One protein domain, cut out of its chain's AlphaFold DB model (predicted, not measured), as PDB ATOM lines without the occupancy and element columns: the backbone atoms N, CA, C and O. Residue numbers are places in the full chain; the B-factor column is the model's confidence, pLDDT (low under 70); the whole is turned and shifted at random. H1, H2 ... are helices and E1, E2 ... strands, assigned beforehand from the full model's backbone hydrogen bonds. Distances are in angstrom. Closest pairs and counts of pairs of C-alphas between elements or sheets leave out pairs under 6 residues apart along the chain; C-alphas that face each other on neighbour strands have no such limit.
ATOM      1  N   ASP A 324     203.683 162.760-293.657       96.69
ATOM      2  CA  ASP A 324     205.069 162.313-293.481       96.69
ATOM      3  C   ASP A 324     205.948 162.852-294.615       96.69
ATOM      4  O   ASP A 324     205.901 162.368-295.743       96.69
ATOM      5  N   TYR A 325     206.772 163.849-294.304       97.50
ATOM      6  CA  TYR A 325     207.696 164.466-295.260       97.50
ATOM      7  C   TYR A 325     209.058 163.756-295.337       97.50
ATOM      8  O   TYR A 325     209.995 164.303-295.904       97.50
ATOM      9  N   GLY A 326     209.219 162.557-294.768       96.38
ATOM     10  CA  GLY A 326     210.493 161.830-294.777       96.38
ATOM     11  C   GLY A 326     210.934 161.346-296.164       96.38
ATOM     12  O   GLY A 326     212.126 161.184-296.407       96.38
ATOM     13  N   SER A 327     209.991 161.114-297.076       97.06
ATOM     14  CA  SER A 327     210.236 160.890-298.506       97.06
ATOM     15  C   SER A 327     208.962 161.191-299.300       97.06
ATOM     16  O   SER A 327     207.870 161.212-298.730       97.06
ATOM     17  N   ILE A 328     209.067 161.379-300.619       96.56
ATOM     18  CA  ILE A 328     207.881 161.562-301.477       96.56
ATOM     19  C   ILE A 328     206.925 160.366-301.353       96.56
ATOM     20  O   ILE A 328     205.713 160.547-301.261       96.56
ATOM     21  N   ASP A 329     207.455 159.142-301.318       96.69
ATOM     22  CA  ASP A 329     206.626 157.938-301.237       96.69
ATOM     23  C   ASP A 329     205.930 157.825-299.866       96.69
ATOM     24  O   ASP A 329     204.759 157.451-299.804       96.69
ATOM     25  N   ARG A 330     206.588 158.241-298.770       97.00
ATOM     26  CA  ARG A 330     205.958 158.335-297.439       97.00
ATOM     27  C   ARG A 330     204.895 159.427-297.372       97.00
ATOM     28  O   ARG A 330     203.842 159.198-296.779       97.00
ATOM     29  N   LEU A 331     205.114 160.566-298.031       96.75
ATOM     30  CA  LEU A 331     204.105 161.618-298.145       96.75
ATOM     31  C   LEU A 331     202.858 161.080-298.851       96.75
ATOM     32  O   LEU A 331     201.755 161.191-298.313       96.75
ATOM     33  N   LYS A 332     203.032 160.432-300.008       95.25
ATOM     34  CA  LYS A 332     201.936 159.792-300.751       95.25
ATOM     35  C   LYS A 332     201.205 158.754-299.909       95.25
ATOM     36  O   LYS A 332     199.976 158.749-299.892       95.25
ATOM     37  N   GLU A 333     201.932 157.909-299.183       95.50
ATOM     38  CA  GLU A 333     201.320 156.907-298.310       95.50
ATOM     39  C   GLU A 333     200.529 157.560-297.171       95.50
ATOM     40  O   GLU A 333     199.373 157.214-296.931       95.50
ATOM     41  N   SER A 334     201.084 158.600-296.542       95.75
ATOM     42  CA  SER A 334     200.400 159.351-295.486       95.75
ATOM     43  C   SER A 334     199.118 160.045-295.977       95.75
ATOM     44  O   SER A 334     198.158 160.149-295.212       95.75
ATOM     45  N   LEU A 335     199.059 160.464-297.248       93.25
ATOM     46  CA  LEU A 335     197.859 161.013-297.898       93.25
ATOM     47  C   LEU A 335     196.818 159.932-298.235       93.25
ATOM     48  O   LEU A 335     195.629 160.233-298.349       93.25
ATOM     49  N   ARG A 336     197.249 158.675-298.397       92.75
ATOM     50  CA  ARG A 336     196.399 157.530-298.756       92.75
ATOM     51  C   ARG A 336     195.770 156.828-297.557       92.75
ATOM     52  O   ARG A 336     194.883 156.000-297.787       92.75
ATOM     53  N   ILE A 337     196.163 157.175-296.332       94.25
ATOM     54  CA  ILE A 337     195.567 156.649-295.096       94.25
ATOM     55  C   ILE A 337     194.037 156.759-295.153       94.25
ATOM     56  O   ILE A 337     193.476 157.748-295.634       94.25
ATOM     57  N   THR A 338     193.357 155.725-294.669       93.31
ATOM     58  CA  THR A 338     191.898 155.678-294.534       93.31
ATOM     59  C   THR A 338     191.483 155.976-293.093       93.31
ATOM     60  O   THR A 338     192.199 155.589-292.171       93.31
ATOM     61  N   PRO A 339     190.344 156.649-292.867       93.94
ATOM     62  CA  PRO A 339     189.854 156.906-291.517       93.94
ATOM     63  C   PRO A 339     189.235 155.646-290.890       93.94
ATOM     64  O   PRO A 339     188.573 154.873-291.576       93.94
ATOM     65  N   ASP A 340     189.345 155.504-289.567       89.75
ATOM     66  CA  ASP A 340     188.782 154.363-288.816       89.75
ATOM     67  C   ASP A 340     187.291 154.531-288.445       89.75
ATOM     68  O   ASP A 340     186.695 153.686-287.778       89.75
ATOM     69  N   ASN A 341     186.665 155.651-288.822       91.88
ATOM     70  CA  ASN A 341     185.288 155.974-288.445       91.88
ATOM     71  C   ASN A 341     184.327 155.778-289.624       91.88
ATOM     72  O   ASN A 341     184.514 156.384-290.672       91.88
ATOM     73  N   ARG A 342     183.231 155.038-289.410       93.75
ATOM     74  CA  ARG A 342     182.184 154.761-290.416       93.75
ATOM     75  C   ARG A 342     181.542 155.999-291.062       93.75
ATOM     76  O   ARG A 342     180.969 155.892-292.137       93.75
ATOM     77  N   ARG A 343     181.570 157.155-290.387       94.56
ATOM     78  CA  ARG A 343     181.036 158.435-290.888       94.56
ATOM     79  C   ARG A 343     182.052 159.202-291.734       94.56
ATOM     80  O   ARG A 343     181.721 160.264-292.250       94.56
ATOM     81  N   LEU A 344     183.281 158.713-291.851       96.38
ATOM     82  CA  LEU A 344     184.345 159.344-292.613       96.38
ATOM     83  C   LEU A 344     184.721 158.443-293.783       96.38
ATOM     84  O   LEU A 344     184.838 157.230-293.644       96.38
ATOM     85  N   MET A 345     184.951 159.050-294.936       95.44
ATOM     86  CA  MET A 345     185.529 158.380-296.090       95.44
ATOM     87  C   MET A 345     186.778 159.125-296.522       95.44
ATOM     88  O   MET A 345     186.848 160.345-296.391       95.44
ATOM     89  N   ARG A 346     187.782 158.406-297.028       93.69
ATOM     90  CA  ARG A 346     188.976 159.063-297.559       93.69
ATOM     91  C   ARG A 346     188.563 159.989-298.702       93.69
ATOM     92  O   ARG A 346     187.908 159.544-299.645       93.69
ATOM     93  N   ALA A 347     188.972 161.246-298.600       89.81
ATOM     94  CA  ALA A 347     188.756 162.254-299.618       89.81
ATOM     95  C   ALA A 347     189.314 161.781-300.960       89.81
ATOM     96  O   ALA A 347     190.294 161.024-301.022       89.81
ATOM     97  N   ARG A 348     188.693 162.234-302.045       83.44
ATOM     98  CA  ARG A 348     189.179 161.914-303.384       83.44
ATOM     99  C   ARG A 348     190.584 162.484-303.581       83.44
ATOM    100  O   ARG A 348     190.969 163.483-302.973       83.44
ATOM    101  N   MET A 349     191.349 161.832-304.454       78.81
ATOM    102  CA  MET A 349     192.549 162.449-305.010       78.81
ATOM    103  C   MET A 349     192.076 163.567-305.937       78.81
ATOM    104  O   MET A 349     191.528 163.290-307.004       78.81
ATOM    105  N   VAL A 350     192.192 164.799-305.456       81.00
ATOM    106  CA  VAL A 350     191.889 166.029-306.195       81.00
ATOM    107  C   VAL A 350     193.188 166.599-306.766       81.00
ATOM    108  O   VAL A 350     194.234 165.949-306.678       81.00
ATOM    109  N   ASP A 351     193.115 167.779-307.378       84.94
ATOM    110  CA  ASP A 351     194.184 168.366-308.192       84.94
ATOM    111  C   ASP A 351     195.558 168.357-307.516       84.94
ATOM    112  O   ASP A 351     196.552 168.072-308.177       84.94
ATOM    113  N   ASP A 352     195.622 168.574-306.200       90.56
ATOM    114  CA  ASP A 352     196.880 168.602-305.452       90.56
ATOM    115  C   ASP A 352     197.580 167.238-305.364       90.56
ATOM    116  O   ASP A 352     198.773 167.116-305.645       90.56
ATOM    117  N   VAL A 353     196.844 166.179-305.028       91.94
ATOM    118  CA  VAL A 353     197.385 164.816-304.992       91.94
ATOM    119  C   VAL A 353     197.706 164.335-306.404       91.94
ATOM    120  O   VAL A 353     198.745 163.715-306.607       91.94
ATOM    121  N   ILE A 354     196.862 164.646-307.393       92.38
ATOM    122  CA  ILE A 354     197.118 164.299-308.801       92.38
ATOM    123  C   ILE A 354     198.393 164.991-309.298       92.38
ATOM    124  O   ILE A 354     199.231 164.356-309.942       92.38
ATOM    125  N   ALA A 355     198.569 166.269-308.965       94.62
ATOM    126  CA  ALA A 355     199.775 167.017-309.274       94.62
ATOM    127  C   ALA A 355     201.014 166.388-308.630       94.62
ATOM    128  O   ALA A 355     202.009 166.187-309.324       94.62
ATOM    129  N   LEU A 356     200.939 166.004-307.348       96.25
ATOM    130  CA  LEU A 356     202.032 165.321-306.652       96.25
ATOM    131  C   LEU A 356     202.387 163.984-307.319       96.25
ATOM    132  O   LEU A 356     203.566 163.673-307.497       96.25
ATOM    133  N   GLU A 357     201.387 163.187-307.699       95.00
ATOM    134  CA  GLU A 357     201.609 161.919-308.397       95.00
ATOM    135  C   GLU A 357     202.357 162.143-309.714       95.00
ATOM    136  O   GLU A 357     203.406 161.532-309.911       95.00
ATOM    137  N   ASN A 358     201.889 163.074-310.549       95.81
ATOM    138  CA  ASN A 358     202.473 163.348-311.862       95.81
ATOM    139  C   ASN A 358     203.855 164.012-311.782       95.81
ATOM    140  O   ASN A 358     204.778 163.579-312.467       95.81
ATOM    141  N   VAL A 359     204.029 165.034-310.937       96.44
ATOM    142  CA  VAL A 359     205.298 165.779-310.837       96.44
ATOM    143  C   VAL A 359     206.422 164.898-310.290       96.44
ATOM    144  O   VAL A 359     207.573 165.012-310.696       96.44
ATOM    145  N   SER A 360     206.083 163.958-309.405       95.19
ATOM    146  CA  SER A 360     207.047 163.029-308.814       95.19
ATOM    147  C   SER A 360     207.515 161.913-309.755       95.19
ATOM    148  O   SER A 360     208.349 161.101-309.346       95.19
ATOM    149  N   VAL A 361     206.972 161.827-310.974       94.81
ATOM    150  CA  VAL A 361     207.488 160.921-312.012       94.81
ATOM    151  C   VAL A 361     208.813 161.445-312.570       94.81
ATOM    152  O   VAL A 361     209.657 160.639-312.957       94.81
ATOM    153  N   ASP A 362     209.031 162.765-312.568       95.38
ATOM    154  CA  ASP A 362     210.273 163.374-313.051       95.38
ATOM    155  C   ASP A 362     211.451 163.063-312.097       95.38
ATOM    156  O   ASP A 362     211.434 163.481-310.929       95.38
ATOM    157  N   PRO A 363     212.507 162.368-312.572       95.19
ATOM    158  CA  PRO A 363     213.695 162.086-311.771       95.19
ATOM    159  C   PRO A 363     214.376 163.345-311.220       95.19
ATOM    160  O   PRO A 363     214.849 163.321-310.087       95.19
ATOM    161  N   LYS A 364     214.373 164.462-311.964       95.38
ATOM    162  CA  LYS A 364     214.996 165.721-311.520       95.38
ATOM    163  C   LYS A 364     214.311 166.271-310.274       95.38
ATOM    164  O   LYS A 364     214.976 166.723-309.346       95.38
ATOM    165  N   ILE A 365     212.982 166.187-310.231       96.31
ATOM    166  CA  ILE A 365     212.187 166.628-309.080       96.31
ATOM    167  C   ILE A 365     212.453 165.727-307.877       96.31
ATOM    168  O   ILE A 365     212.680 166.233-306.776       96.31
ATOM    169  N   ARG A 366     212.501 164.402-308.079       95.75
ATOM    170  CA  ARG A 366     212.876 163.448-307.021       95.75
ATOM    171  C   ARG A 366     214.272 163.727-306.466       95.75
ATOM    172  O   ARG A 366     214.479 163.620-305.259       95.75
ATOM    173  N   ASP A 367     215.212 164.104-307.328       95.12
ATOM    174  CA  ASP A 367     216.578 164.404-306.916       95.12
ATOM    175  C   ASP A 367     216.691 165.680-306.079       95.12
ATOM    176  O   ASP A 367     217.468 165.706-305.120       95.12
ATOM    177  N   MET A 368     215.888 166.698-306.393       95.12
ATOM    178  CA  MET A 368     215.792 167.941-305.620       95.12
ATOM    179  C   MET A 368     215.030 167.750-304.293       95.12
ATOM    180  O   MET A 368     215.384 168.336-303.272       95.12
ATOM    181  N   ALA A 369     213.983 166.922-304.271       95.44
ATOM    182  CA  ALA A 369     213.090 166.728-303.123       95.44
ATOM    183  C   ALA A 369     213.539 165.588-302.180       95.44
ATOM    184  O   ALA A 369     212.803 164.627-301.952       95.44
ATOM    185  N   LYS A 370     214.751 165.694-301.612       93.19
ATOM    186  CA  LYS A 370     215.309 164.692-300.670       93.19
ATOM    187  C   LYS A 370     215.113 165.040-299.195       93.19
ATOM    188  O   LYS A 370     214.927 164.148-298.373       93.19
ATOM    189  N   ALA A 371     215.183 166.323-298.849       95.81
ATOM    190  CA  ALA A 371     215.035 166.782-297.470       95.81
ATOM    191  C   ALA A 371     213.552 167.011-297.114       95.81
ATOM    192  O   ALA A 371     212.797 167.463-297.978       95.81
ATOM    193  N   PRO A 372     213.135 166.819-295.845       96.94
ATOM    194  CA  PRO A 372     211.745 167.037-295.440       96.94
ATOM    195  C   PRO A 372     211.196 168.430-295.759       96.94
ATOM    196  O   PRO A 372     210.052 168.553-296.185       96.94
ATOM    197  N   ALA A 373     212.017 169.475-295.627       95.19
ATOM    198  CA  ALA A 373     211.627 170.836-295.999       95.19
ATOM    199  C   ALA A 373     211.382 170.986-297.514       95.19
ATOM    200  O   ALA A 373     210.413 171.623-297.916       95.19
ATOM    201  N   ALA A 374     212.213 170.355-298.349       95.75
ATOM    202  CA  ALA A 374     212.071 170.380-299.805       95.75
ATOM    203  C   ALA A 374     210.813 169.618-300.262       95.75
ATOM    204  O   ALA A 374     210.056 170.096-301.101       95.75
ATOM    205  N   ILE A 375     210.525 168.467-299.644       97.38
ATOM    206  CA  ILE A 375     209.294 167.698-299.898       97.38
ATOM    207  C   ILE A 375     208.059 168.482-299.428       97.38
ATOM    208  O   ILE A 375     207.041 168.493-300.120       97.38
ATOM    209  N   GLY A 376     208.150 169.165-298.283       96.25
ATOM    210  CA  GLY A 376     207.114 170.080-297.800       96.25
ATOM    211  C   GLY A 376     206.823 171.200-298.799       96.25
ATOM    212  O   GLY A 376     205.670 171.399-299.170       96.25
ATOM    213  N   LEU A 377     207.864 171.854-299.319       95.38
ATOM    214  CA  LEU A 377     207.736 172.879-300.355       95.38
ATOM    215  C   LEU A 377     207.118 172.327-301.651       95.38
ATOM    216  O   LEU A 377     206.228 172.957-302.219       95.38
ATOM    217  N   LEU A 378     207.545 171.143-302.109       96.94
ATOM    218  CA  LEU A 378     206.953 170.489-303.281       96.94
ATOM    219  C   LEU A 378     205.452 170.263-303.077       96.94
ATOM    220  O   LEU A 378     204.654 170.537-303.975       96.94
ATOM    221  N   TRP A 379     205.059 169.795-301.891       96.12
ATOM    222  CA  TRP A 379     203.655 169.610-301.541       96.12
ATOM    223  C   TRP A 379     202.880 170.931-301.532       96.12
ATOM    224  O   TRP A 379     201.791 170.998-302.099       96.12
ATOM    225  N   GLU A 380     203.446 171.998-300.968       93.75
ATOM    226  CA  GLU A 380     202.840 173.334-301.010       93.75
ATOM    227  C   GLU A 380     202.629 173.839-302.444       93.75
ATOM    228  O   GLU A 380     201.597 174.445-302.736       93.75
ATOM    229  N   MET A 381     203.562 173.564-303.360       94.69
ATOM    230  CA  MET A 381     203.400 173.902-304.778       94.69
ATOM    231  C   MET A 381     202.364 173.027-305.486       94.69
ATOM    232  O   MET A 381     201.640 173.518-306.351       94.69
ATOM    233  N   CYS A 382     202.222 171.758-305.099       95.44
ATOM    234  CA  CYS A 382     201.152 170.903-305.618       95.44
ATOM    235  C   CYS A 382     199.757 171.436-305.259       95.44
ATOM    236  O   CYS A 382     198.805 171.186-305.988       95.44
ATOM    237  N   GLN A 383     199.633 172.233-304.194       92.00
ATOM    238  CA  GLN A 383     198.378 172.888-303.810       92.00
ATOM    239  C   GLN A 383     198.038 174.138-304.643       92.00
ATOM    240  O   GLN A 383     197.059 174.816-304.328       92.00
ATOM    241  N   ILE A 384     198.816 174.483-305.679       91.25
ATOM    242  CA  ILE A 384     198.442 175.543-306.627       91.25
ATOM    243  C   ILE A 384     197.168 175.107-307.377       91.25
ATOM    244  O   ILE A 384     197.212 174.102-308.093       91.25
ATOM    245  N   PRO A 385     196.049 175.853-307.272       87.38
ATOM    246  CA  PRO A 385     194.805 175.478-307.937       87.38
ATOM    247  C   PRO A 385     194.920 175.565-309.462       87.38
ATOM    248  O   PRO A 385     195.437 176.552-310.003       87.38
ATOM    249  N   ASP A 386     194.366 174.580-310.172       88.06
ATOM    250  CA  ASP A 386     194.251 174.635-311.629       88.06
ATOM    251  C   ASP A 386     192.976 175.372-312.069       88.06
ATOM    252  O   ASP A 386     191.999 174.799-312.556       88.06
ATOM    253  N   TYR A 387     192.991 176.702-311.952       85.25
ATOM    254  CA  TYR A 387     191.891 177.541-312.443       85.25
ATOM    255  C   TYR A 387     191.658 177.412-313.957       85.25
ATOM    256  O   TYR A 387     190.562 177.717-314.432       85.25
ATOM    257  N   ARG A 388     192.678 176.991-314.716       85.31
ATOM    258  CA  ARG A 388     192.645 176.893-316.180       85.31
ATOM    259  C   ARG A 388     192.005 175.591-316.661       85.31
ATOM    260  O   ARG A 388     191.617 175.530-317.826       85.31
ATOM    261  N   LYS A 389     191.870 174.591-315.779       83.88
ATOM    262  CA  LYS A 389     191.378 173.243-316.097       83.88
ATOM    263  C   LYS A 389     192.149 172.626-317.267       83.88
ATOM    264  O   LYS A 389     191.554 172.125-318.224       83.88
ATOM    265  N   ILE A 390     193.473 172.746-317.219       86.56
ATOM    266  CA  ILE A 390     194.368 172.141-318.206       86.56
ATOM    267  C   ILE A 390     194.524 170.641-317.937       86.56
ATOM    268  O   ILE A 390     193.949 170.073-317.011       86.56
ATOM    269  N   SER A 391     195.295 169.962-318.786       91.00
ATOM    270  CA  SER A 391     195.616 168.560-318.540       91.00
ATOM    271  C   SER A 391     196.437 168.407-317.253       91.00
ATOM    272  O   SER A 391     197.290 169.242-316.942       91.00
ATOM    273  N   ALA A 392     196.230 167.298-316.538       89.12
ATOM    274  CA  ALA A 392     196.962 166.999-315.309       89.12
ATOM    275  C   ALA A 392     198.491 166.944-315.518       89.12
ATOM    276  O   ALA A 392     199.251 167.272-314.610       89.12
ATOM    277  N   THR A 393     198.941 166.565-316.719       92.00
ATOM    278  CA  THR A 393     200.356 166.579-317.116       92.00
ATOM    279  C   THR A 393     200.875 168.006-317.256       92.00
ATOM    280  O   THR A 393     201.882 168.351-316.648       92.00
ATOM    281  N   SER A 394     200.154 168.868-317.976       93.50
ATOM    282  CA  SER A 394     200.546 170.272-318.160       93.50
ATOM    283  C   SER A 394     200.553 171.058-316.843       93.50
ATOM    284  O   SER A 394     201.366 171.963-316.659       93.50
ATOM    285  N   HIS A 395     199.662 170.722-315.903       94.25
ATOM    286  CA  HIS A 395     199.690 171.311-314.560       94.25
ATOM    287  C   HIS A 395     200.922 170.860-313.767       94.25
ATOM    288  O   HIS A 395     201.603 171.684-313.159       94.25
ATOM    289  N   ALA A 396     201.272 169.573-313.842       94.75
ATOM    290  CA  ALA A 396     202.483 169.046-313.218       94.75
ATOM    291  C   ALA A 396     203.770 169.652-313.809       94.75
ATOM    292  O   ALA A 396     204.696 169.942-313.058       94.75
ATOM    293  N   GLU A 397     203.821 169.915-315.118       95.62
ATOM    294  CA  GLU A 397     204.945 170.605-315.774       95.62
ATOM    295  C   GLU A 397     205.129 172.041-315.263       95.62
ATOM    296  O   GLU A 397     206.259 172.483-315.026       95.62
ATOM    297  N   LEU A 398     204.028 172.772-315.044       94.75
ATOM    298  CA  LEU A 398     204.090 174.091-314.412       94.75
ATOM    299  C   LEU A 398     204.684 173.981-313.002       94.75
ATOM    300  O   LEU A 398     205.594 174.736-312.666       94.75
ATOM    301  N   ILE A 399     204.197 173.041-312.190       96.44
ATOM    302  CA  ILE A 399     204.687 172.844-310.820       96.44
ATOM    303  C   ILE A 399     206.168 172.458-310.821       96.44
ATOM    304  O   ILE A 399     206.935 173.042-310.062       96.44
ATOM    305  N   ALA A 400     206.590 171.548-311.703       96.94
ATOM    306  CA  ALA A 400     207.991 171.168-311.868       96.94
ATOM    307  C   ALA A 400     208.873 172.383-312.191       96.94
ATOM    308  O   ALA A 400     209.942 172.551-311.605       96.94
ATOM    309  N   THR A 401     208.402 173.257-313.085       96.38
ATOM    310  CA  THR A 401     209.108 174.485-313.470       96.38
ATOM    311  C   THR A 401     209.264 175.436-312.281       96.38
ATOM    312  O   THR A 401     210.371 175.892-311.995       96.38
ATOM    313  N   LEU A 402     208.175 175.709-311.553       95.69
ATOM    314  CA  LEU A 402     208.195 176.594-310.384       95.69
ATOM    315  C   LEU A 402     209.073 176.034-309.259       95.69
ATOM    316  O   LEU A 402     209.872 176.769-308.677       95.69
ATOM    317  N   TYR A 403     208.965 174.732-308.993       96.69
ATOM    318  CA  TYR A 403     209.775 174.049-307.989       96.69
ATOM    319  C   TYR A 403     211.257 174.085-308.355       96.69
ATOM    320  O   TYR A 403     212.085 174.413-307.511       96.69
ATOM    321  N   GLY A 404     211.590 173.850-309.626       96.19
ATOM    322  CA  GLY A 404     212.958 173.952-310.130       96.19
ATOM    323  C   GLY A 404     213.567 175.344-309.945       96.19
ATOM    324  O   GLY A 404     214.735 175.442-309.579       96.19
ATOM    325  N   PHE A 405     212.792 176.419-310.130       95.44
ATOM    326  CA  PHE A 405     213.274 177.777-309.862       95.44
ATOM    327  C   PHE A 405     213.569 178.010-308.379       95.44
ATOM    328  O   PHE A 405     214.662 178.459-308.038       95.44
ATOM    329  N   VAL A 406     212.633 177.663-307.494       94.44
ATOM    330  CA  VAL A 406     212.806 177.882-306.047       94.44
ATOM    331  C   VAL A 406     213.895 176.978-305.459       94.44
ATOM    332  O   VAL A 406     214.560 177.367-304.508       94.44
ATOM    333  N   MET A 407     214.138 175.806-306.048       94.31
ATOM    334  CA  MET A 407     215.235 174.911-305.660       94.31
ATOM    335  C   MET A 407     216.582 175.251-306.320       94.31
ATOM    336  O   MET A 407     217.583 174.600-306.019       94.31
ATOM    337  N   SER A 408     216.627 176.232-307.227       91.75
ATOM    338  CA  SER A 408     217.875 176.705-307.837       91.75
ATOM    339  C   SER A 408     218.677 177.593-306.879       91.75
ATOM    340  O   SER A 408     218.182 177.998-305.829       91.75
ATOM    341  N   GLU A 409     219.900 177.970-307.263       85.44
ATOM    342  CA  GLU A 409     220.755 178.877-306.477       85.44
ATOM    343  C   GLU A 409     220.088 180.225-306.158       85.44
ATOM    344  O   GLU A 409     220.368 180.826-305.124       85.44
ATOM    345  N   THR A 410     219.176 180.688-307.019       83.19
ATOM    346  CA  THR A 410     218.435 181.941-306.808       83.19
ATOM    347  C   THR A 410     217.388 181.837-305.696       83.19
ATOM    348  O   THR A 410     216.969 182.854-305.144       83.19
ATOM    349  N   GLY A 411     216.943 180.620-305.359       91.31
ATOM    350  CA  GLY A 411     215.951 180.366-304.315       91.31
ATOM    351  C   GLY A 411     214.550 180.921-304.600       91.31
ATOM    352  O   GLY A 411     213.690 180.874-303.721       91.31
ATOM    353  N   ARG A 412     214.307 181.504-305.783       93.62
ATOM    354  CA  ARG A 412     213.083 182.250-306.120       93.62
ATOM    355  C   ARG A 412     212.733 182.101-307.602       93.62
ATOM    356  O   ARG A 412     213.566 181.756-308.431       93.62
ATOM    357  N   ILE A 413     211.479 182.379-307.945       95.19
ATOM    358  CA  ILE A 413     211.010 182.435-309.332       95.19
ATOM    359  C   ILE A 413     211.588 183.700-309.996       95.19
ATOM    360  O   ILE A 413     211.369 184.795-309.470       95.19
ATOM    361  N   PRO A 414     212.270 183.592-311.156       95.19
ATOM    362  CA  PRO A 414     212.834 184.746-311.846       95.19
ATOM    363  C   PRO A 414     211.774 185.796-312.195       95.19
ATOM    364  O   PRO A 414     210.757 185.485-312.826       95.19
ATOM    365  N   ALA A 415     212.043 187.053-311.835       93.19
ATOM    366  CA  ALA A 415     211.124 188.171-312.042       93.19
ATOM    367  C   ALA A 415     210.737 188.354-313.522       93.19
ATOM    368  O   ALA A 415     209.566 188.578-313.824       93.19
ATOM    369  N   ASP A 416     211.687 188.195-314.449       94.25
ATOM    370  CA  ASP A 416     211.435 188.324-315.891       94.25
ATOM    371  C   ASP A 416     210.529 187.215-316.427       94.25
ATOM    372  O   ASP A 416     209.632 187.470-317.232       94.25
ATOM    373  N   TRP A 417     210.716 185.982-315.947       95.31
ATOM    374  CA  TRP A 417     209.847 184.871-316.324       95.31
ATOM    375  C   TRP A 417     208.423 185.112-315.820       95.31
ATOM    376  O   TRP A 417     207.468 184.979-316.587       95.31
ATOM    377  N   PHE A 418     208.280 185.516-314.554       94.69
ATOM    378  CA  PHE A 418     206.978 185.779-313.942       94.69
ATOM    379  C   PHE A 418     206.256 186.951-314.626       94.69
ATOM    380  O   PHE A 418     205.064 186.856-314.931       94.69
ATOM    381  N   ARG A 419     206.997 188.011-314.975       95.19
ATOM    382  CA  ARG A 419     206.502 189.152-315.755       95.19
ATOM    383  C   ARG A 419     205.875 188.715-317.075       95.19
ATOM    384  O   ARG A 419     204.724 189.053-317.337       95.19
ATOM    385  N   GLN A 420     206.589 187.907-317.861       95.00
ATOM    386  CA  GLN A 420     206.093 187.416-319.150       95.00
ATOM    387  C   GLN A 420     204.794 186.611-319.006       95.00
ATOM    388  O   GLN A 420     203.944 186.652-319.897       95.00
ATOM    389  N   GLN A 421     204.616 185.873-317.905       94.50
ATOM    390  CA  GLN A 421     203.373 185.138-317.666       94.50
ATOM    391  C   GLN A 421     202.188 186.066-317.383       94.50
ATOM    392  O   GLN A 421     201.077 185.807-317.857       94.50
ATOM    393  N   ILE A 422     202.426 187.143-316.636       93.81
ATOM    394  CA  ILE A 422     201.416 188.143-316.291       93.81
ATOM    395  C   ILE A 422     201.046 189.004-317.506       93.81
ATOM    396  O   ILE A 422     199.860 189.152-317.802       93.81
ATOM    397  N   GLU A 423     202.027 189.513-318.256       92.69
ATOM    398  CA  GLU A 423     201.810 190.382-319.429       92.69
ATOM    399  C   GLU A 423     200.969 189.700-320.521       92.69
ATOM    400  O   GLU A 423     200.144 190.334-321.178       92.69
ATOM    401  N   ARG A 424     201.083 188.372-320.670       91.06
ATOM    402  CA  ARG A 424     200.229 187.583-321.583       91.06
ATOM    403  C   ARG A 424     198.735 187.677-321.253       91.06
ATOM    404  O   ARG A 424     197.909 187.474-322.143       91.06
ATOM    405  N   CYS A 425     198.390 187.959-319.997       92.31
ATOM    406  CA  CYS A 425     197.008 188.044-319.532       92.31
ATOM    407  C   CYS A 425     196.424 189.458-319.655       92.31
ATOM    408  O   CYS A 425     195.209 189.590-319.670       92.31
ATOM    409  N   GLU A 426     197.251 190.502-319.758       92.94
ATOM    410  CA  GLU A 426     196.839 191.909-319.607       92.94
ATOM    411  C   GLU A 426     195.867 192.407-320.686       92.94
ATOM    412  O   GLU A 426     195.073 193.325-320.477       92.94
ATOM    413  N   ARG A 427     195.894 191.777-321.853       93.38
ATOM    414  CA  ARG A 427     195.059 192.147-322.992       93.38
ATOM    415  C   ARG A 427     193.563 191.985-322.695       93.38
ATOM    416  O   ARG A 427     193.108 190.908-322.309       93.38
ATOM    417  N   THR A 428     192.774 193.019-322.993       93.31
ATOM    418  CA  THR A 428     191.306 193.052-322.811       93.31
ATOM    419  C   THR A 428     190.506 192.854-324.106       93.31
ATOM    420  O   THR A 428     189.274 192.887-324.102       93.31
ATOM    421  N   ASP A 429     191.175 192.635-325.240       92.44
ATOM    422  CA  ASP A 429     190.518 192.327-326.509       92.44
ATOM    423  C   ASP A 429     190.038 190.870-326.573       92.44
ATOM    424  O   ASP A 429     190.647 189.976-325.990       92.44
ATOM    425  N   GLY A 430     188.960 190.618-327.314       91.94
ATOM    426  CA  GLY A 430     188.397 189.280-327.499       91.94
ATOM    427  C   GLY A 430     186.938 189.172-327.069       91.94
ATOM    428  O   GLY A 430     186.262 190.166-326.785       91.94
ATOM    429  N   ASP A 431     186.437 187.944-327.087       91.81
ATOM    430  CA  ASP A 431     185.097 187.591-326.639       91.81
ATOM    431  C   ASP A 431     185.079 187.170-325.157       91.81
ATOM    432  O   ASP A 431     186.080 187.231-324.442       91.81
ATOM    433  N   ILE A 432     183.896 186.783-324.676       89.88
ATOM    434  CA  ILE A 432     183.668 186.375-323.282       89.88
ATOM    435  C   ILE A 432     184.557 185.182-322.900       89.88
ATOM    436  O   ILE A 432     185.080 185.153-321.784       89.88
ATOM    437  N   ASP A 433     184.750 184.225-323.809       89.62
ATOM    438  CA  ASP A 433     185.529 183.014-323.546       89.62
ATOM    439  C   ASP A 433     187.031 183.328-323.487       89.62
ATOM    440  O   ASP A 433     187.711 182.896-322.556       89.62
ATOM    441  N   THR A 434     187.527 184.181-324.392       92.75
ATOM    442  CA  THR A 434     188.913 184.679-324.379       92.75
ATOM    443  C   THR A 434     189.239 185.402-323.071       92.75
ATOM    444  O   THR A 434     190.254 185.118-322.430       92.75
ATOM    445  N   LEU A 435     188.366 186.318-322.639       93.00
ATOM    446  CA  LEU A 435     188.538 187.052-321.381       93.00
ATOM    447  C   LEU A 435     188.459 186.127-320.164       93.00
ATOM    448  O   LEU A 435     189.265 186.254-319.243       93.00
ATOM    449  N   SER A 436     187.535 185.163-320.171       90.19
ATOM    450  CA  SER A 436     187.402 184.180-319.090       90.19
ATOM    451  C   SER A 436     188.643 183.289-318.965       90.19
ATOM    452  O   SER A 436     189.078 183.009-317.850       90.19
ATOM    453  N   ALA A 437     189.248 182.886-320.087       90.75
ATOM    454  CA  ALA A 437     190.482 182.100-320.099       90.75
ATOM    455  C   ALA A 437     191.679 182.888-319.536       90.75
ATOM    456  O   ALA A 437     192.414 182.372-318.693       90.75
ATOM    457  N   ARG A 438     191.843 184.161-319.927       93.94
ATOM    458  CA  ARG A 438     192.879 185.045-319.356       93.94
ATOM    459  C   ARG A 438     192.659 185.289-317.865       93.94
ATOM    460  O   ARG A 438     193.615 185.265-317.094       93.94
ATOM    461  N   LEU A 439     191.404 185.449-317.446       91.38
ATOM    462  CA  LEU A 439     191.037 185.606-316.040       91.38
ATOM    463  C   LEU A 439     191.374 184.352-315.212       91.38
ATOM    464  O   LEU A 439     191.866 184.457-314.092       91.38
ATOM    465  N   ALA A 440     191.150 183.154-315.759       89.62
ATOM    466  CA  ALA A 440     191.584 181.910-315.125       89.62
ATOM    467  C   ALA A 440     193.115 181.834-315.000       89.62
ATOM    468  O   ALA A 440     193.629 181.440-313.957       89.62
ATOM    469  N   GLN A 441     193.847 182.260-316.032       92.31
ATOM    470  CA  GLN A 441     195.308 182.266-316.026       92.31
ATOM    471  C   GLN A 441     195.893 183.255-315.005       92.31
ATOM    472  O   GLN A 441     196.773 182.871-314.234       92.31
ATOM    473  N   ILE A 442     195.398 184.499-314.944       93.56
ATOM    474  CA  ILE A 442     195.910 185.494-313.987       93.56
ATOM    475  C   ILE A 442     195.642 185.093-312.533       93.56
ATOM    476  O   ILE A 442     196.453 185.401-311.664       93.56
ATOM    477  N   ARG A 443     194.569 184.341-312.246       90.00
ATOM    478  CA  ARG A 443     194.302 183.824-310.892       90.00
ATOM    479  C   ARG A 443     195.360 182.850-310.401       90.00
ATOM    480  O   ARG A 443     195.738 182.924-309.236       90.00
ATOM    481  N   THR A 444     195.876 181.982-311.274       91.19
ATOM    482  CA  THR A 444     197.007 181.109-310.924       91.19
ATOM    483  C   THR A 444     198.210 181.953-310.495       91.19
ATOM    484  O   THR A 444     198.813 181.679-309.461       91.19
ATOM    485  N   TRP A 445     198.514 183.032-311.221       92.56
ATOM    486  CA  TRP A 445     199.633 183.919-310.880       92.56
ATOM    487  C   TRP A 445     199.369 184.787-309.654       92.56
ATOM    488  O   TRP A 445     200.278 185.004-308.862       92.56
ATOM    489  N   THR A 446     198.126 185.211-309.444       89.31
ATOM    490  CA  THR A 446     197.708 185.920-308.230       89.31
ATOM    491  C   THR A 446     197.916 185.024-307.009       89.31
ATOM    492  O   THR A 446     198.540 185.444-306.038       89.31
ATOM    493  N   PHE A 447     197.516 183.750-307.080       87.75
ATOM    494  CA  PHE A 447     197.772 182.771-306.019       87.75
ATOM    495  C   PHE A 447     199.272 182.585-305.749       87.75
ATOM    496  O   PHE A 447     199.705 182.632-304.599       87.75
ATOM    497  N   VAL A 448     200.077 182.424-306.805       90.44
ATOM    498  CA  VAL A 448     201.543 182.318-306.699       90.44
ATOM    499  C   VAL A 448     202.142 183.588-306.077       90.44
ATOM    500  O   VAL A 448     203.026 183.486-305.231       90.44
ATOM    501  N   SER A 449     201.621 184.776-306.404       90.19
ATOM    502  CA  SER A 449     202.102 186.055-305.857       90.19
ATOM    503  C   SER A 449     201.906 186.202-304.344       90.19
ATOM    504  O   SER A 449     202.678 186.887-303.673       90.19
ATOM    505  N   HIS A 450     200.917 185.504-303.779       84.56
ATOM    506  CA  HIS A 450     200.680 185.462-302.335       84.56
ATOM    507  C   HIS A 450     201.637 184.532-301.577       84.56
ATOM    508  O   HIS A 450     201.672 184.549-300.342       84.56
ATOM    509  N   ARG A 451     202.458 183.749-302.282       85.06
ATOM    510  CA  ARG A 451     203.482 182.888-301.687       85.06
ATOM    511  C   ARG A 451     204.782 183.671-301.552       85.06
ATOM    512  O   ARG A 451     205.681 183.573-302.378       85.06
ATOM    513  N   GLY A 452     204.870 184.461-300.481       75.75
ATOM    514  CA  GLY A 452     205.934 185.456-300.300       75.75
ATOM    515  C   GLY A 452     207.371 184.918-300.348       75.75
ATOM    516  O   GLY A 452     208.284 185.665-300.671       75.75
ATOM    517  N   GLN A 453     207.580 183.628-300.077       85.06
ATOM    518  CA  GLN A 453     208.903 182.999-300.147       85.06
ATOM    519  C   GLN A 453     209.334 182.637-301.577       85.06
ATOM    520  O   GLN A 453     210.502 182.346-301.794       85.06
ATOM    521  N   TRP A 454     208.418 182.637-302.551       90.88
ATOM    522  CA  TRP A 454     208.705 182.175-303.914       90.88
ATOM    523  C   TRP A 454     209.128 183.305-304.860       90.88
ATOM    524  O   TRP A 454     209.599 183.024-305.958       90.88
ATOM    525  N   LEU A 455     208.960 184.572-304.470       90.62
ATOM    526  CA  LEU A 455     209.196 185.749-305.317       90.62
ATOM    527  C   LEU A 455     210.066 186.785-304.603       90.62
ATOM    528  O   LEU A 455     210.087 186.846-303.376       90.62
ATOM    529  N   GLU A 456     210.798 187.605-305.362       86.25
ATOM    530  CA  GLU A 456     211.637 188.690-304.819       86.25
ATOM    531  C   GLU A 456     210.826 189.824-304.190       86.25
ATOM    532  O   GLU A 456     211.093 190.190-303.046       86.25
ATOM    533  N   ASP A 457     209.797 190.298-304.898       87.56
ATOM    534  CA  ASP A 457     208.906 191.383-304.471       87.56
ATOM    535  C   ASP A 457     207.428 190.941-304.521       87.56
ATOM    536  O   ASP A 457     206.709 191.202-305.493       87.56
ATOM    537  N   PRO A 458     206.954 190.198-303.504       86.56
ATOM    538  CA  PRO A 458     205.588 189.683-303.485       86.56
ATOM    539  C   PRO A 458     204.528 190.788-303.479       86.56
ATOM    540  O   PRO A 458     203.459 190.589-304.048       86.56
ATOM    541  N   GLU A 459     204.795 191.938-302.851       88.12
ATOM    542  CA  GLU A 459     203.821 193.031-302.735       88.12
ATOM    543  C   GLU A 459     203.568 193.693-304.088       88.12
ATOM    544  O   GLU A 459     202.409 193.852-304.486       88.12
ATOM    545  N   TYR A 460     204.634 193.986-304.841       91.94
ATOM    546  CA  TYR A 460     204.518 194.480-306.210       91.94
ATOM    547  C   TYR A 460     203.736 193.503-307.095       91.94
ATOM    548  O   TYR A 460     202.784 193.894-307.779       91.94
ATOM    549  N   TRP A 461     204.082 192.210-307.059       92.31
ATOM    550  CA  TRP A 461     203.427 191.199-307.892       92.31
ATOM    551  C   TRP A 461     201.962 190.960-307.516       92.31
ATOM    552  O   TRP A 461     201.133 190.738-308.404       92.31
ATOM    553  N   GLN A 462     201.618 191.043-306.230       89.75
ATOM    554  CA  GLN A 462     200.229 190.990-305.763       89.75
ATOM    555  C   GLN A 462     199.428 192.190-306.267       89.75
ATOM    556  O   GLN A 462     198.313 192.012-306.758       89.75
ATOM    557  N   GLY A 463     199.992 193.401-306.188       90.12
ATOM    558  CA  GLY A 463     199.364 194.604-306.732       90.12
ATOM    559  C   GLY A 463     199.124 194.476-308.235       90.12
ATOM    560  O   GLY A 463     197.990 194.583-308.702       90.12
ATOM    561  N   ARG A 464     200.176 194.128-308.982       93.62
ATOM    562  CA  ARG A 464     200.127 194.044-310.444       93.62
ATOM    563  C   ARG A 464     199.172 192.968-310.963       93.62
ATOM    564  O   ARG A 464     198.416 193.211-311.901       93.62
ATOM    565  N   SER A 465     199.200 191.772-310.375       91.94
ATOM    566  CA  SER A 465     198.299 190.682-310.778       91.94
ATOM    567  C   SER A 465     196.834 191.001-310.463       91.94
ATOM    568  O   SER A 465     195.966 190.730-311.296       91.94
ATOM    569  N   ARG A 466     196.563 191.663-309.329       88.69
ATOM    570  CA  ARG A 466     195.223 192.134-308.955       88.69
ATOM    571  C   ARG A 466     194.689 193.202-309.905       88.69
ATOM    572  O   ARG A 466     193.537 193.106-310.312       88.69
ATOM    573  N   GLU A 467     195.503 194.183-310.289       92.62
ATOM    574  CA  GLU A 467     195.109 195.209-311.270       92.62
ATOM    575  C   GLU A 467     194.675 194.589-312.604       92.62
ATOM    576  O   GLU A 467     193.667 194.992-313.192       92.62
ATOM    577  N   ILE A 468     195.411 193.578-313.070       93.44
ATOM    578  CA  ILE A 468     195.080 192.855-314.301       93.44
ATOM    579  C   ILE A 468     193.810 192.019-314.112       93.44
ATOM    580  O   ILE A 468     192.947 192.032-314.991       93.44
ATOM    581  N   GLU A 469     193.650 191.327-312.975       91.56
ATOM    582  CA  GLU A 469     192.414 190.592-312.666       91.56
ATOM    583  C   GLU A 469     191.192 191.524-312.665       91.56
ATOM    584  O   GLU A 469     190.163 191.187-313.261       91.56
ATOM    585  N   ASP A 470     191.301 192.704-312.050       91.06
ATOM    586  CA  ASP A 470     190.238 193.709-311.999       91.06
ATOM    587  C   ASP A 470     189.909 194.249-313.394       91.06
ATOM    588  O   ASP A 470     188.742 194.263-313.793       91.06
ATOM    589  N   THR A 471     190.931 194.594-314.176       93.62
ATOM    590  CA  THR A 471     190.775 195.104-315.545       93.62
ATOM    591  C   THR A 471     190.098 194.075-316.458       93.62
ATOM    592  O   THR A 471     189.151 194.396-317.181       93.62
ATOM    593  N   LEU A 472     190.524 192.808-316.399       94.25
ATOM    594  CA  LEU A 472     189.890 191.711-317.136       94.25
ATOM    595  C   LEU A 472     188.454 191.456-316.665       94.25
ATOM    596  O   LEU A 472     187.576 191.171-317.481       94.25
ATOM    597  N   SER A 473     188.204 191.563-315.359       91.31
ATOM    598  CA  SER A 473     186.874 191.391-314.769       91.31
ATOM    599  C   SER A 473     185.892 192.467-315.227       91.31
ATOM    600  O   SER A 473     184.727 192.153-315.506       91.31
ATOM    601  N   ASP A 474     186.352 193.713-315.329       91.75
ATOM    602  CA  ASP A 474     185.556 194.840-315.810       91.75
ATOM    603  C   ASP A 474     185.276 194.704-317.311       91.75
ATOM    604  O   ASP A 474     184.115 194.754-317.725       91.75
ATOM    605  N   ALA A 475     186.289 194.374-318.120       93.56
ATOM    606  CA  ALA A 475     186.100 194.085-319.542       93.56
ATOM    607  C   ALA A 475     185.106 192.929-319.771       93.56
ATOM    608  O   ALA A 475     184.215 193.011-320.621       93.56
ATOM    609  N   LEU A 476     185.203 191.854-318.981       92.75
ATOM    610  CA  LEU A 476     184.274 190.724-319.039       92.75
ATOM    611  C   LEU A 476     182.848 191.146-318.662       92.75
ATOM    612  O   LEU A 476     181.892 190.754-319.336       92.75
ATOM    613  N   HIS A 477     182.695 191.963-317.615       91.25
ATOM    614  CA  HIS A 477     181.403 192.518-317.222       91.25
ATOM    615  C   HIS A 477     180.776 193.334-318.356       91.25
ATOM    616  O   HIS A 477     179.604 193.127-318.676       91.25
ATOM    617  N   GLU A 478     181.546 194.216-318.993       91.12
ATOM    618  CA  GLU A 478     181.071 195.029-320.110       91.12
ATOM    619  C   GLU A 478     180.619 194.169-321.292       91.12
ATOM    620  O   GLU A 478     179.540 194.403-321.841       91.12
ATOM    621  N   ARG A 479     181.381 193.128-321.653       92.44
ATOM    622  CA  ARG A 479     181.005 192.191-322.727       92.44
ATOM    623  C   ARG A 479     179.726 191.425-322.406       92.44
ATOM    624  O   ARG A 479     178.868 191.288-323.279       92.44
ATOM    625  N   LEU A 480     179.566 190.965-321.164       90.94
ATOM    626  CA  LEU A 480     178.336 190.319-320.699       90.94
ATOM    627  C   LEU A 480     177.149 191.285-320.753       90.94
ATOM    628  O   LEU A 480     176.097 190.930-321.279       90.94
ATOM    629  N   ALA A 481     177.321 192.515-320.265       87.06
ATOM    630  CA  ALA A 481     176.278 193.533-320.284       87.06
ATOM    631  C   ALA A 481     175.864 193.887-321.721       87.06
ATOM    632  O   ALA A 481     174.681 193.870-322.037       87.06
ATOM    633  N   LEU A 482     176.817 194.128-322.624       88.19
ATOM    634  CA  LEU A 482     176.534 194.422-324.035       88.19
ATOM    635  C   LEU A 482     175.795 193.276-324.740       88.19
ATOM    636  O   LEU A 482     174.937 193.519-325.594       88.19
ATOM    637  N   ARG A 483     176.117 192.028-324.390       90.62
ATOM    638  CA  ARG A 483     175.510 190.845-325.003       90.62
ATOM    639  C   ARG A 483     174.138 190.505-324.430       90.62
ATOM    640  O   ARG A 483     173.267 190.093-325.188       90.62
ATOM    641  N   PHE A 484     173.926 190.660-323.124       90.81
ATOM    642  CA  PHE A 484     172.739 190.129-322.441       90.81
ATOM    643  C   PHE A 484     171.795 191.195-321.878       90.81
ATOM    644  O   PHE A 484     170.680 190.862-321.474       90.81
ATOM    645  N   VAL A 485     172.174 192.472-321.922       84.50
ATOM    646  CA  VAL A 485     171.364 193.590-321.427       84.50
ATOM    647  C   VAL A 485     171.093 194.568-322.564       84.50
ATOM    648  O   VAL A 485     172.009 195.125-323.167       84.50
TER     649      VAL A 485
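AT A GLANCE: This is residues 324 to 485 of the 552 residues of the protein "Helicase C-terminal domain-containing protein" of Methyloligella halotolerans (UniProt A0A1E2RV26). Two lobes stand next to each other: in the first, H2, H4 and H5 pack crosswise, with H1 and H3 beside them; the second holds a long hairpin of H7 and H8, side by side, and the short H6. Between H1 and H2 the chain swings out in a loop with the short strand E1, and residues 340 to 345 stick out. The 162 printed residues hold eight named helices and one named strand in the order H1, E1, H2, H3, H4, H5, H6, H7, H8, and the class is mostly helix. The whole is only just compact, close to loose, with a radius of gyration of the C-alphas of 18.3 A, and its outline is flat, with spans of 53 by 46 by 25 A.

HOW THE PARTS SIT: Start at H1, residues 328 to 336, and pass E1, residues 344 to 346, which pairs with no named strand, to reach H2, residues 351 to 359. H1 and H2 are close but not clearly touching, their closest C-alphas, Lys 332 and Glu 357, 7.9 A apart. Next come H3, residues 363 to 368, H4, residues 372 to 382, and the hub H5, residues 392 to 406. H2 touches H5 about perpendicular, at 73 degrees, closest at the C-alphas of Val 359 and Ala 396, 4.9 A. H2 touches H4 at a steep tilt of 61 degrees, closest at C-alphas 352 and 382, 4.9 A. H4 and H5 form a helical hairpin at a steep tilt of 45 degrees, closest at C-alphas 381 and 399, 6.3 A. H3 only just touches H5, with 3 pairs of C-alphas within 8 A, the closest those of Ile 365 and Ala 400, 6.8 A; H5 does so with residues 400 to 404 alone. H5 is apart from H6, residues 415 to 423. H6 only just touches H7, residues 432 to 449, with 3 pairs, closest at C-alphas 422 and 442, 6.5 A; H7 does so with residues 442 to 445 alone, and the two form a helical hairpin. H7 and H8, residues 458 to 484, form another at a shallow tilt of 17 degrees, opposite ways, closest at C-alphas 449 and 462, 5.3 A. The helix packing is part aligned, part crossed: some touching helices run at shallow tilts, others at steeper ones. In H1 to H6 and H8 every O i to N i+4 pair is within hydrogen-bond range; in H7, 13 of 14 are.

IN THESE COORDINATES: Find C-alpha 328 at (207.881, 161.562, -301.477), where H1 begins. H5 starts at C-alpha 392, (196.962, 166.999, -315.309), and is 21.3 A long. H7 measures 25.4 A, and H8 runs 37.9 A to C-alpha 484 at (172.739, 190.129, -322.441).

THE WHOLE: Look for the two C-alphas farthest apart at Gly 326 and Val 485, 57.0 A. The printed part has no cut and no long link, and no printed residue is under 70 in pLDDT.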